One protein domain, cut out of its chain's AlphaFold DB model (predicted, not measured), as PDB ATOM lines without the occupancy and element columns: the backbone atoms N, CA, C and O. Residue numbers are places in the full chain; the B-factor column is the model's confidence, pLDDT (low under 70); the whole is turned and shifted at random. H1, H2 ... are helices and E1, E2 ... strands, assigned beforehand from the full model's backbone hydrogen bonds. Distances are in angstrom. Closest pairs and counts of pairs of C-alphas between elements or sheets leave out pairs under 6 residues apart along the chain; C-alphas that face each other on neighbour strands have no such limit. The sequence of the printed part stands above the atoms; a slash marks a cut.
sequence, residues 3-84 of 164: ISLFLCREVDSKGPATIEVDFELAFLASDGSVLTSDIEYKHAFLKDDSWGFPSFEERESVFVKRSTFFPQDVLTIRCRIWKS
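AT A GLANCE: This is residues 3 to 84 of the 164 residues of the protein "MATH domain-containing protein" of Araneus ventricosus (UniProt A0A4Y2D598). Picture a small, elongated sandwich of two sheets face to face: a twisted sheet of three strands, E3, E2 and E5, and a ribbon of two strands, E1 and E4. Two short helices, H1 and H2, sit at one end of the long axis, and the link of residues 10 to 18 turns at the other end. You have 82 residues before you, with five named strands and two named helices in the order E1, E2, E3, E4, H1, H2, E5; both sheets are antiparallel and the class is mostly strand. The whole is a rod of 42 by 21 by 20 A, only just loose and close to compact, with a radius of gyration of the C-alphas of 14.4 A.

IN THESE COORDINATES: Find C-alpha 3 at (90.037, 120.167, 132.586); from there E1, residues 3 to 9, runs 19.9 A. E2, residues 19 to 28, is 26.7 A long. E3, residues 34 to 45, spans 25.4 A and bends by 80 degrees at residue 42, whose C-alpha is at (103.172, 138.760, 137.559). E4, residues 49 to 58, covers 24.4 A. Next come H1, residues 59 to 64, and H2, residues 66 to 69. E5, residues 76 to 83, runs 23.5 A to C-alpha 83 at (110.934, 136.109, 135.615).

HOW THE PARTS SIT: Begin with E1 and E4, antiparallel at 164 degrees, where N 7 and O 51 are 2.8 A apart. In the other sheet, E2 and E3 form a hairpin at 169 degrees, with N 25 and O 38 at 3.0 A. E5 is antiparallel to E2 at 155 degrees, with N 24 and O 80 at 2.8 A; E3 and E5 are the edge strands. The facing parts of the two sheets are 9.6 A centre to centre, and the strands of one stand at 28 degrees to those of the other. Across the sandwich, the closest C-alphas of E3 and E4 are those of Asp 38 and Phe 56, 7.5 A apart. E4 and E5 are apart. H1 and H2 are close but not clearly touching, their closest C-alphas being Val 62 and Phe 69 at 6.0 A. H2 only grazes the three-strand sheet, with residues 68 to 69; H1 is not on it. In H1 every O i to N i+4 pair is within hydrogen-bond range, while H2 is too short for such a pair.

THE WHOLE: Look for the two farthest C-alphas at Pro 16 and Val 64, 43.5 A apart. The printed part has no cut, and no link is long. Its mean pLDDT is 94.6, and no printed residue of this model is under 70.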
ATOM      1  N   ILE A   3      88.715 120.516 132.086       94.56
ATOM      2  CA  ILE A   3      90.037 120.167 132.586       94.56
ATOM      3  C   ILE A   3      90.622 121.450 133.165       94.56
ATOM      4  O   ILE A   3      90.664 122.474 132.486       94.56
ATOM      5  N   SER A   4      91.036 121.386 134.423       96.19
ATOM      6  CA  SER A   4      91.706 122.485 135.109       96.19
ATOM      7  C   SER A   4      93.210 122.248 135.114       96.19
ATOM      8  O   SER A   4      93.654 121.098 135.181       96.19
ATOM      9  N   LEU A   5      93.995 123.320 135.063       96.38
ATOM     10  CA  LEU A   5      95.450 123.224 135.086       96.38
ATOM     11  C   LEU A   5      96.040 124.308 135.981       96.38
ATOM     12  O   LEU A   5      95.697 125.477 135.835       96.38
ATOM     13  N   PHE A   6      96.920 123.911 136.896       96.75
ATOM     14  CA  PHE A   6      97.500 124.790 137.908       96.75
ATOM     15  C   PHE A   6      99.012 124.606 137.986       96.75
ATOM     16  O   PHE A   6      99.530 123.502 137.802       96.75
ATOM     17  N   LEU A   7      99.704 125.701 138.277       96.06
ATOM     18  CA  LEU A   7     101.083 125.725 138.728       96.06
ATOM     19  C   LEU A   7     101.075 125.838 140.254       96.06
ATOM     20  O   LEU A   7     100.394 126.699 140.807       96.06
ATOM     21  N   CYS A   8     101.830 124.970 140.923       95.44
ATOM     22  CA  CYS A   8     101.896 124.921 142.381       95.44
ATOM     23  C   CYS A   8     103.314 125.210 142.866       95.44
ATOM     24  O   CYS A   8     104.297 124.787 142.248       95.44
ATOM     25  N   ARG A   9     103.411 125.886 144.008       95.19
ATOM     26  CA  ARG A   9     104.658 126.112 144.727       95.19
ATOM     27  C   ARG A   9     104.658 125.326 146.033       95.19
ATOM     28  O   ARG A   9     103.911 125.634 146.952       95.19
ATOM     29  N   GLU A  10     105.578 124.376 146.132       94.81
ATOM     30  CA  GLU A  10     105.719 123.499 147.299       94.81
ATOM     31  C   GLU A  10     106.052 124.255 148.598       94.81
ATOM     32  O   GLU A  10     106.787 125.259 148.609       94.81
ATOM     33  N   VAL A  11     105.551 123.719 149.716       93.44
ATOM     34  CA  VAL A  11     105.742 124.246 151.078       93.44
ATOM     35  C   VAL A  11     107.215 124.311 151.494       93.44
ATOM     36  O   VAL A  11     107.647 125.250 152.165       93.44
ATOM     37  N   ASP A  12     108.019 123.341 151.063       93.12
ATOM     38  CA  ASP A  12     109.438 123.214 151.394       93.12
ATOM     39  C   ASP A  12     110.355 123.900 150.365       93.12
ATOM     40  O   ASP A  12     111.586 123.822 150.464       93.12
ATOM     41  N   SER A  13     109.775 124.645 149.412       90.88
ATOM     42  CA  SER A  13     110.542 125.387 148.413       90.88
ATOM     43  C   SER A  13     111.552 126.340 149.068       90.88
ATOM     44  O   SER A  13     111.256 127.099 150.005       90.88
ATOM     45  N   LYS A  14     112.792 126.296 148.566       90.44
ATOM     46  CA  LYS A  14     113.876 127.198 148.977       90.44
ATOM     47  C   LYS A  14     113.669 128.589 148.369       90.44
ATOM     48  O   LYS A  14     113.005 128.735 147.347       90.44
ATOM     49  N   GLY A  15     114.282 129.604 148.975       88.12
ATOM     50  CA  GLY A  15     114.226 130.985 148.491       88.12
ATOM     51  C   GLY A  15     113.273 131.884 149.292       88.12
ATOM     52  O   GLY A  15     112.941 131.551 150.435       88.12
ATOM     53  N   PRO A  16     112.882 133.043 148.732       92.12
ATOM     54  CA  PRO A  16     112.116 134.070 149.439       92.12
ATOM     55  C   PRO A  16     110.701 133.601 149.803       92.12
ATOM     56  O   PRO A  16     110.206 132.612 149.268       92.12
ATOM     57  N   ALA A  17     110.028 134.315 150.710       93.56
ATOM     58  CA  ALA A  17     108.652 133.995 151.109       93.56
ATOM     59  C   ALA A  17     107.682 134.019 149.914       93.56
ATOM     60  O   ALA A  17     106.855 133.122 149.770       93.56
ATOM     61  N   THR A  18     107.881 134.962 148.995       94.50
ATOM     62  CA  THR A  18     107.073 135.150 147.786       94.50
ATOM     63  C   THR A  18     107.969 135.108 146.555       94.50
ATOM     64  O   THR A  18     109.076 135.649 146.587       94.50
ATOM     65  N   ILE A  19     107.503 134.475 145.478       92.56
ATOM     66  CA  ILE A  19     108.175 134.483 144.174       92.56
ATOM     67  C   ILE A  19     107.164 134.958 143.138       92.56
ATOM     68  O   ILE A  19     106.141 134.312 142.937       92.56
ATOM     69  N   GLU A  20     107.468 136.080 142.492       94.75
ATOM     70  CA  GLU A  20     106.690 136.567 141.359       94.75
ATOM     71  C   GLU A  20     107.238 135.978 140.058       94.75
ATOM     72  O   GLU A  20     108.443 136.062 139.791       94.75
ATOM     73  N   VAL A  21     106.356 135.370 139.270       94.12
ATOM     74  CA  VAL A  21     106.675 134.831 137.949       94.12
ATOM     75  C   VAL A  21     105.569 135.157 136.963       94.12
ATOM     76  O   VAL A  21     104.404 135.327 137.324       94.12
ATOM     77  N   ASP A  22     105.945 135.158 135.700       95.44
ATOM     78  CA  ASP A  22     105.014 134.985 134.603       95.44
ATOM     79  C   ASP A  22     105.088 133.516 134.152       95.44
ATOM     80  O   ASP A  22     106.162 132.897 134.196       95.44
ATOM     81  N   PHE A  23     103.977 132.941 133.701       96.00
ATOM     82  CA  PHE A  23     103.984 131.565 133.213       96.00
ATOM     83  C   PHE A  23     102.930 131.285 132.138       96.00
ATOM     84  O   PHE A  23     101.843 131.853 132.145       96.00
ATOM     85  N   GLU A  24     103.244 130.360 131.228       97.75
ATOM     86  CA  GLU A  24     102.315 129.757 130.263       97.75
ATOM     87  C   GLU A  24     102.054 128.306 130.648       97.75
ATOM     88  O   GLU A  24     102.990 127.533 130.885       97.75
ATOM     89  N   LEU A  25     100.784 127.921 130.594       98.19
ATOM     90  CA  LEU A  25     100.344 126.536 130.609       98.19
ATOM     91  C   LEU A  25      99.749 126.194 129.243       98.19
ATOM     92  O   LEU A  25      98.912 126.934 128.741       98.19
ATOM     93  N   ALA A  26     100.182 125.089 128.631       98.12
ATOM     94  CA  ALA A  26      99.766 124.706 127.283       98.12
ATOM     95  C   ALA A  26      99.554 123.194 127.124       98.12
ATOM     96  O   ALA A  26     100.337 122.400 127.646       98.12
ATOM     97  N   PHE A  27      98.557 122.791 126.331       97.62
ATOM     98  CA  PHE A  27      98.484 121.437 125.771       97.62
ATOM     99  C   PHE A  27      99.177 121.395 124.418       97.62
ATOM    100  O   PHE A  27      99.019 122.303 123.600       97.62
ATOM    101  N   LEU A  28      99.933 120.325 124.179       96.94
ATOM    102  CA  LEU A  28     100.705 120.151 122.956       96.94
ATOM    103  C   LEU A  28     100.213 118.960 122.138       96.94
ATOM    104  O   LEU A  28      99.821 117.932 122.691       96.94
ATOM    105  N   ALA A  29     100.308 119.090 120.817       95.62
ATOM    106  CA  ALA A  29     100.189 117.973 119.894       95.62
ATOM    107  C   ALA A  29     101.493 117.156 119.830       95.62
ATOM    108  O   ALA A  29     102.529 117.534 120.382       95.62
ATOM    109  N   SER A  30     101.460 116.034 119.106       93.00
ATOM    110  CA  SER A  30     102.609 115.129 118.950       93.00
ATOM    111  C   SER A  30     103.837 115.763 118.295       93.00
ATOM    112  O   SER A  30     104.950 115.306 118.530       93.00
ATOM    113  N   ASP A  31     103.640 116.779 117.458       93.56
ATOM    114  CA  ASP A  31     104.709 117.528 116.788       93.56
ATOM    115  C   ASP A  31     105.247 118.695 117.640       93.56
ATOM    116  O   ASP A  31     106.146 119.417 117.215       93.56
ATOM    117  N   GLY A  32     104.711 118.878 118.852       92.50
ATOM    118  CA  GLY A  32     105.058 119.967 119.760       92.50
ATOM    119  C   GLY A  32     104.325 121.283 119.486       92.50
ATOM    120  O   GLY A  32     104.565 122.255 120.209       92.50
ATOM    121  N   SER A  33     103.430 121.333 118.493       95.62
ATOM    122  CA  SER A  33     102.569 122.495 118.266       95.62
ATOM    123  C   SER A  33     101.611 122.711 119.443       95.62
ATOM    124  O   SER A  33     101.206 121.771 120.131       95.62
ATOM    125  N   VAL A  34     101.286 123.977 119.709       97.94
ATOM    126  CA  VAL A  34     100.376 124.366 120.793       97.94
ATOM    127  C   VAL A  34      98.936 124.158 120.334       97.94
ATOM    128  O   VAL A  34      98.529 124.708 119.316       97.94
ATOM    129  N   LEU A  35      98.175 123.373 121.097       97.00
ATOM    130  CA  LEU A  35      96.747 123.137 120.868       97.00
ATOM    131  C   LEU A  35      95.880 124.172 121.582       97.00
ATOM    132  O   LEU A  35      94.931 124.693 121.005       97.00
ATOM    133  N   THR A  36      96.214 124.444 122.840       97.12
ATOM    134  CA  THR A  36      95.604 125.478 123.677       97.12
ATOM    135  C   THR A  36      96.648 125.958 124.676       97.12
ATOM    136  O   THR A  36      97.533 125.183 125.064       97.12
ATOM    137  N   SER A  37      96.586 127.230 125.050       98.00
ATOM    138  CA  SER A  37      97.509 127.843 125.998       98.00
ATOM    139  C   SER A  37      96.884 129.055 126.658       98.00
ATOM    140  O   SER A  37      96.297 129.876 125.958       98.00
ATOM    141  N   ASP A  38      97.144 129.214 127.950       98.19
ATOM    142  CA  ASP A  38      96.850 130.428 128.702       98.19
ATOM    143  C   ASP A  38      98.112 130.913 129.415       98.19
ATOM    144  O   ASP A  38      98.993 130.123 129.780       98.19
ATOM    145  N   ILE A  39      98.199 132.231 129.586       97.44
ATOM    146  CA  ILE A  39      99.350 132.914 130.171       97.44
ATOM    147  C   ILE A  39      98.879 133.745 131.355       97.44
ATOM    148  O   ILE A  39      97.918 134.504 131.241       97.44
ATOM    149  N   GLU A  40      99.599 133.632 132.460       97.00
ATOM    150  CA  GLU A  40      99.451 134.489 133.627       97.00
ATOM    151  C   GLU A  40     100.697 135.367 133.768       97.00
ATOM    152  O   GLU A  40     101.826 134.893 133.604       97.00
ATOM    153  N   TYR A  41     100.492 136.644 134.091       95.31
ATOM    154  CA  TYR A  41     101.575 137.605 134.275       95.31
ATOM    155  C   TYR A  41     101.631 138.078 135.723       95.31
ATOM    156  O   TYR A  41     100.613 138.430 136.314       95.31
ATOM    157  N   LYS A  42     102.846 138.176 136.258       94.19
ATOM    158  CA  LYS A  42     103.172 138.760 137.559       94.19
ATOM    159  C   LYS A  42     102.415 138.114 138.713       94.19
ATOM    160  O   LYS A  42     102.016 138.791 139.660       94.19
ATOM    161  N   HIS A  43     102.232 136.797 138.650       95.19
ATOM    162  CA  HIS A  43     101.615 136.071 139.747       95.19
ATOM    163  C   HIS A  43     102.633 135.828 140.859       95.19
ATOM    164  O   HIS A  43     103.707 135.263 140.638       95.19
ATOM    165  N   ALA A  44     102.279 136.250 142.068       95.44
ATOM    166  CA  ALA A  44     103.120 136.170 143.249       95.44
ATOM    167  C   ALA A  44     102.752 134.942 144.094       95.44
ATOM    168  O   ALA A  44     101.861 135.011 144.934       95.44
ATOM    169  N   PHE A  45     103.480 133.840 143.911       96.12
ATOM    170  CA  PHE A  45     103.250 132.602 144.653       96.12
ATOM    171  C   PHE A  45     103.798 132.688 146.078       96.12
ATOM    172  O   PHE A  45     105.008 132.888 146.281       96.12
ATOM    173  N   LEU A  46     102.941 132.434 147.067       96.88
ATOM    174  CA  LEU A  46     103.377 132.075 148.418       96.88
ATOM    175  C   LEU A  46     103.869 130.618 148.455       96.88
ATOM    176  O   LEU A  46     103.750 129.870 147.488       96.88
ATOM    177  N   LYS A  47     104.505 130.212 149.555       95.81
ATOM    178  CA  LYS A  47     104.771 128.783 149.781       95.81
ATOM    179  C   LYS A  47     103.448 128.067 150.043       95.81
ATOM    180  O   LYS A  47     102.631 128.619 150.772       95.81
ATOM    181  N   ASP A  48     103.312 126.849 149.521       95.56
ATOM    182  CA  ASP A  48     102.076 126.054 149.595       95.56
ATOM    183  C   ASP A  48     100.890 126.716 148.869       95.56
ATOM    184  O   ASP A  48      99.752 126.690 149.326       95.56
ATOM    185  N   ASP A  49     101.182 127.365 147.741       96.75
ATOM    186  CA  ASP A  49     100.208 128.121 146.955       96.75
ATOM    187  C   ASP A  49     100.064 127.543 145.544       96.75
ATOM    188  O   ASP A  49     100.983 126.910 145.011       96.75
ATOM    189  N   SER A  50      98.912 127.774 144.922       96.56
ATOM    190  CA  SER A  50      98.608 127.289 143.580       96.56
ATOM    191  C   SER A  50      97.769 128.286 142.797       96.56
ATOM    192  O   SER A  50      96.793 128.830 143.311       96.56
ATOM    193  N   TRP A  51      98.100 128.453 141.521       97.69
ATOM    194  CA  TRP A  51      97.377 129.335 140.616       97.69
ATOM    195  C   TRP A  51      97.327 128.761 139.210       97.69
ATOM    196  O   TRP A  51      98.214 128.021 138.785       97.69
ATOM    197  N   GLY A  52      96.270 129.084 138.478       96.94
ATOM    198  CA  GLY A  52      96.077 128.604 137.122       96.94
ATOM    199  C   GLY A  52      94.642 128.769 136.663       96.94
ATOM    200  O   GLY A  52      93.944 129.692 137.074       96.94
ATOM    201  N   PHE A  53      94.203 127.854 135.811       97.56
ATOM    202  CA  PHE A  53      93.010 128.014 134.995       97.56
ATOM    203  C   PHE A  53      92.002 126.907 135.331       97.56
ATOM    204  O   PHE A  53      92.136 125.771 134.860       97.56
ATOM    205  N   PRO A  54      90.961 127.205 136.138       95.62
ATOM    206  CA  PRO A  54      89.923 126.234 136.481       95.62
ATOM    207  C   PRO A  54      89.158 125.713 135.257       95.62
ATOM    208  O   PRO A  54      88.662 124.587 135.271       95.62
ATOM    209  N   SER A  55      89.061 126.526 134.203       96.38
ATOM    210  CA  SER A  55      88.377 126.210 132.943       96.38
ATOM    211  C   SER A  55      89.347 126.309 131.763       96.38
ATOM    212  O   SER A  55      89.147 127.132 130.880       96.38
ATOM    213  N   PHE A  56      90.415 125.504 131.784       96.81
ATOM    214  CA  PHE A  56      91.490 125.568 130.786       96.81
ATOM    215  C   PHE A  56      91.074 124.986 129.428       96.81
ATOM    216  O   PHE A  56      91.243 125.614 128.393       96.81
ATOM    217  N   GLU A  57      90.496 123.782 129.422       96.75
ATOM    218  CA  GLU A  57      89.992 123.161 128.192       96.75
ATOM    219  C   GLU A  57      88.754 122.317 128.490       96.75
ATOM    220  O   GLU A  57      88.663 121.646 129.524       96.75
ATOM    221  N   GLU A  58      87.772 122.346 127.590       96.25
ATOM    222  CA  GLU A  58      86.550 121.576 127.777       96.25
ATOM    223  C   GLU A  58      86.862 120.082 127.657       96.25
ATOM    224  O   GLU A  58      87.326 119.588 126.630       96.25
ATOM    225  N   ARG A  59      86.562 119.321 128.709       93.38
ATOM    226  CA  ARG A  59      86.879 117.894 128.784       93.38
ATOM    227  C   ARG A  59      86.267 117.123 127.618       93.38
ATOM    228  O   ARG A  59      86.909 116.241 127.051       93.38
ATOM    229  N   GLU A  60      85.025 117.438 127.268       93.25
ATOM    230  CA  GLU A  60      84.324 116.820 126.149       93.25
ATOM    231  C   GLU A  60      85.031 117.104 124.806       93.25
ATOM    232  O   GLU A  60      85.219 116.171 124.025       93.25
ATOM    233  N   SER A  61      85.523 118.331 124.576       91.88
ATOM    234  CA  SER A  61      86.328 118.703 123.395       91.88
ATOM    235  C   SER A  61      87.590 117.841 123.276       91.88
ATOM    236  O   SER A  61      87.835 117.245 122.220       91.88
ATOM    237  N   VAL A  62      88.339 117.678 124.375       93.25
ATOM    238  CA  VAL A  62      89.569 116.864 124.407       93.25
ATOM    239  C   VAL A  62      89.285 115.403 124.044       93.25
ATOM    240  O   VAL A  62      90.026 114.789 123.274       93.25
ATOM    241  N   PHE A  63      88.191 114.830 124.560       90.19
ATOM    242  CA  PHE A  63      87.830 113.440 124.270       90.19
ATOM    243  C   PHE A  63      87.264 113.232 122.865       90.19
ATOM    244  O   PHE A  63      87.512 112.178 122.278       90.19
ATOM    245  N   VAL A  64      86.540 114.203 122.304       93.75
ATOM    246  CA  VAL A  64      86.075 114.139 120.908       93.75
ATOM    247  C   VAL A  64      87.265 114.226 119.952       93.75
ATOM    248  O   VAL A  64      87.364 113.440 119.010       93.75
ATOM    249  N   LYS A  65      88.226 115.112 120.227       93.94
ATOM    250  CA  LYS A  65      89.457 115.296 119.439       93.94
ATOM    251  C   LYS A  65      90.614 114.446 119.978       93.94
ATOM    252  O   LYS A  65      91.766 114.885 120.006       93.94
ATOM    253  N   ARG A  66      90.320 113.209 120.398       92.31
ATOM    254  CA  ARG A  66      91.278 112.341 121.105       92.31
ATOM    255  C   ARG A  66      92.596 112.160 120.358       92.31
ATOM    256  O   ARG A  66      93.640 112.212 120.986       92.31
ATOM    257  N   SER A  67      92.571 111.953 119.042       93.38
ATOM    258  CA  SER A  67      93.796 111.746 118.254       93.38
ATOM    259  C   SER A  67      94.729 112.959 118.262       93.38
ATOM    260  O   SER A  67      95.930 112.799 118.078       93.38
ATOM    261  N   THR A  68      94.179 114.155 118.475       94.88
ATOM    262  CA  THR A  68      94.924 115.413 118.526       94.88
ATOM    263  C   THR A  68      95.494 115.664 119.921       94.88
ATOM    264  O   THR A  68      96.678 115.952 120.041       94.88
ATOM    265  N   PHE A  69      94.674 115.517 120.970       94.94
ATOM    266  CA  PHE A  69      95.081 115.800 122.356       94.94
ATOM    267  C   PHE A  69      95.785 114.635 123.063       94.94
ATOM    268  O   PHE A  69      96.533 114.856 124.011       94.94
ATOM    269  N   PHE A  70      95.530 113.398 122.633       92.38
ATOM    270  CA  PHE A  70      96.103 112.178 123.199       92.38
ATOM    271  C   PHE A  70      96.805 111.330 122.127       92.38
ATOM    272  O   PHE A  70      96.440 110.160 121.929       92.38
ATOM    273  N   PRO A  71      97.805 111.869 121.408       90.62
ATOM    274  CA  PRO A  71      98.612 111.043 120.525       90.62
ATOM    275  C   PRO A  71      99.237 109.904 121.339       90.62
ATOM    276  O   PRO A  71      99.858 110.127 122.377       90.62
ATOM    277  N   GLN A  72      99.035 108.663 120.889       88.56
ATOM    278  CA  GLN A  72      99.493 107.456 121.598       88.56
ATOM    279  C   GLN A  72      98.991 107.372 123.055       88.56
ATOM    280  O   GLN A  72      99.691 106.868 123.932       88.56
ATOM    281  N   ASP A  73      97.783 107.886 123.316       89.19
ATOM    282  CA  ASP A  73      97.160 107.945 124.643       89.19
ATOM    283  C   ASP A  73      97.939 108.788 125.678       89.19
ATOM    284  O   ASP A  73      97.818 108.571 126.886       89.19
ATOM    285  N   VAL A  74      98.722 109.778 125.227       91.44
ATOM    286  CA  VAL A  74      99.483 110.699 126.087       91.44
ATOM    287  C   VAL A  74      98.968 112.127 125.941       91.44
ATOM    288  O   VAL A  74      99.004 112.678 124.849       91.44
ATOM    289  N   LEU A  75      98.556 112.746 127.051       94.19
ATOM    290  CA  LEU A  75      98.346 114.194 127.116       94.19
ATOM    291  C   LEU A  75      99.678 114.873 127.435       94.19
ATOM    292  O   LEU A  75     100.258 114.625 128.495       94.19
ATOM    293  N   THR A  76     100.161 115.720 126.532       96.00
ATOM    294  CA  THR A  76     101.385 116.493 126.753       96.00
ATOM    295  C   THR A  76     101.033 117.893 127.221       96.00
ATOM    296  O   THR A  76     100.354 118.642 126.523       96.00
ATOM    297  N   ILE A  77     101.532 118.244 128.404       96.31
ATOM    298  CA  ILE A  77     101.364 119.560 129.011       96.31
ATOM    299  C   ILE A  77     102.730 120.231 129.065       96.31
ATOM    300  O   ILE A  77     103.713 119.612 129.478       96.31
ATOM    301  N   ARG A  78     102.793 121.496 128.664       96.75
ATOM    302  CA  ARG A  78     103.970 122.344 128.815       96.75
ATOM    303  C   ARG A  78     103.666 123.439 129.822       96.75
ATOM    304  O   ARG A  78     102.683 124.152 129.672       96.75
ATOM    305  N   CYS A  79     104.553 123.581 130.797       96.56
ATOM    306  CA  CYS A  79     104.655 124.771 131.622       96.56
ATOM    307  C   CYS A  79     105.930 125.507 131.211       96.56
ATOM    308  O   CYS A  79     106.999 124.896 131.122       96.56
ATOM    309  N   ARG A  80     105.817 126.798 130.923       95.19
ATOM    310  CA  ARG A  80     106.966 127.683 130.752       95.19
ATOM    311  C   ARG A  80     106.855 128.783 131.789       95.19
ATOM    312  O   ARG A  80     105.779 129.324 131.977       95.19
ATOM    313  N   ILE A  81     107.964 129.091 132.443       93.75
ATOM    314  CA  ILE A  81     108.019 130.069 133.526       93.75
ATOM    315  C   ILE A  81     109.137 131.043 133.188       93.75
ATOM    316  O   ILE A  81     110.229 130.619 132.801       93.75
ATOM    317  N   TRP A  82     108.878 132.331 133.344       91.25
ATOM    318  CA  TRP A  82     109.879 133.375 133.201       91.25
ATOM    319  C   TRP A  82     109.798 134.353 134.368       91.25
ATOM    320  O   TRP A  82     108.798 134.454 135.080       91.25
ATOM    321  N   LYS A  83     110.911 135.043 134.619       86.75
ATOM    322  CA  LYS A  83     110.934 136.109 135.615       86.75
ATOM    323  C   LYS A  83     110.164 137.306 135.074       86.75
ATOM    324  O   LYS A  83     110.480 137.785 133.989       86.75
ATOM    325  N   SER A  84     109.274 137.849 135.894       82.19
ATOM    326  CA  SER A  84     108.606 139.123 135.618       82.19
ATOM    327  C   SER A  84     109.590 140.298 135.552       82.19
ATOM    328  O   SER A  84     109.344 141.293 134.871       82.19
TER     329      SER A  84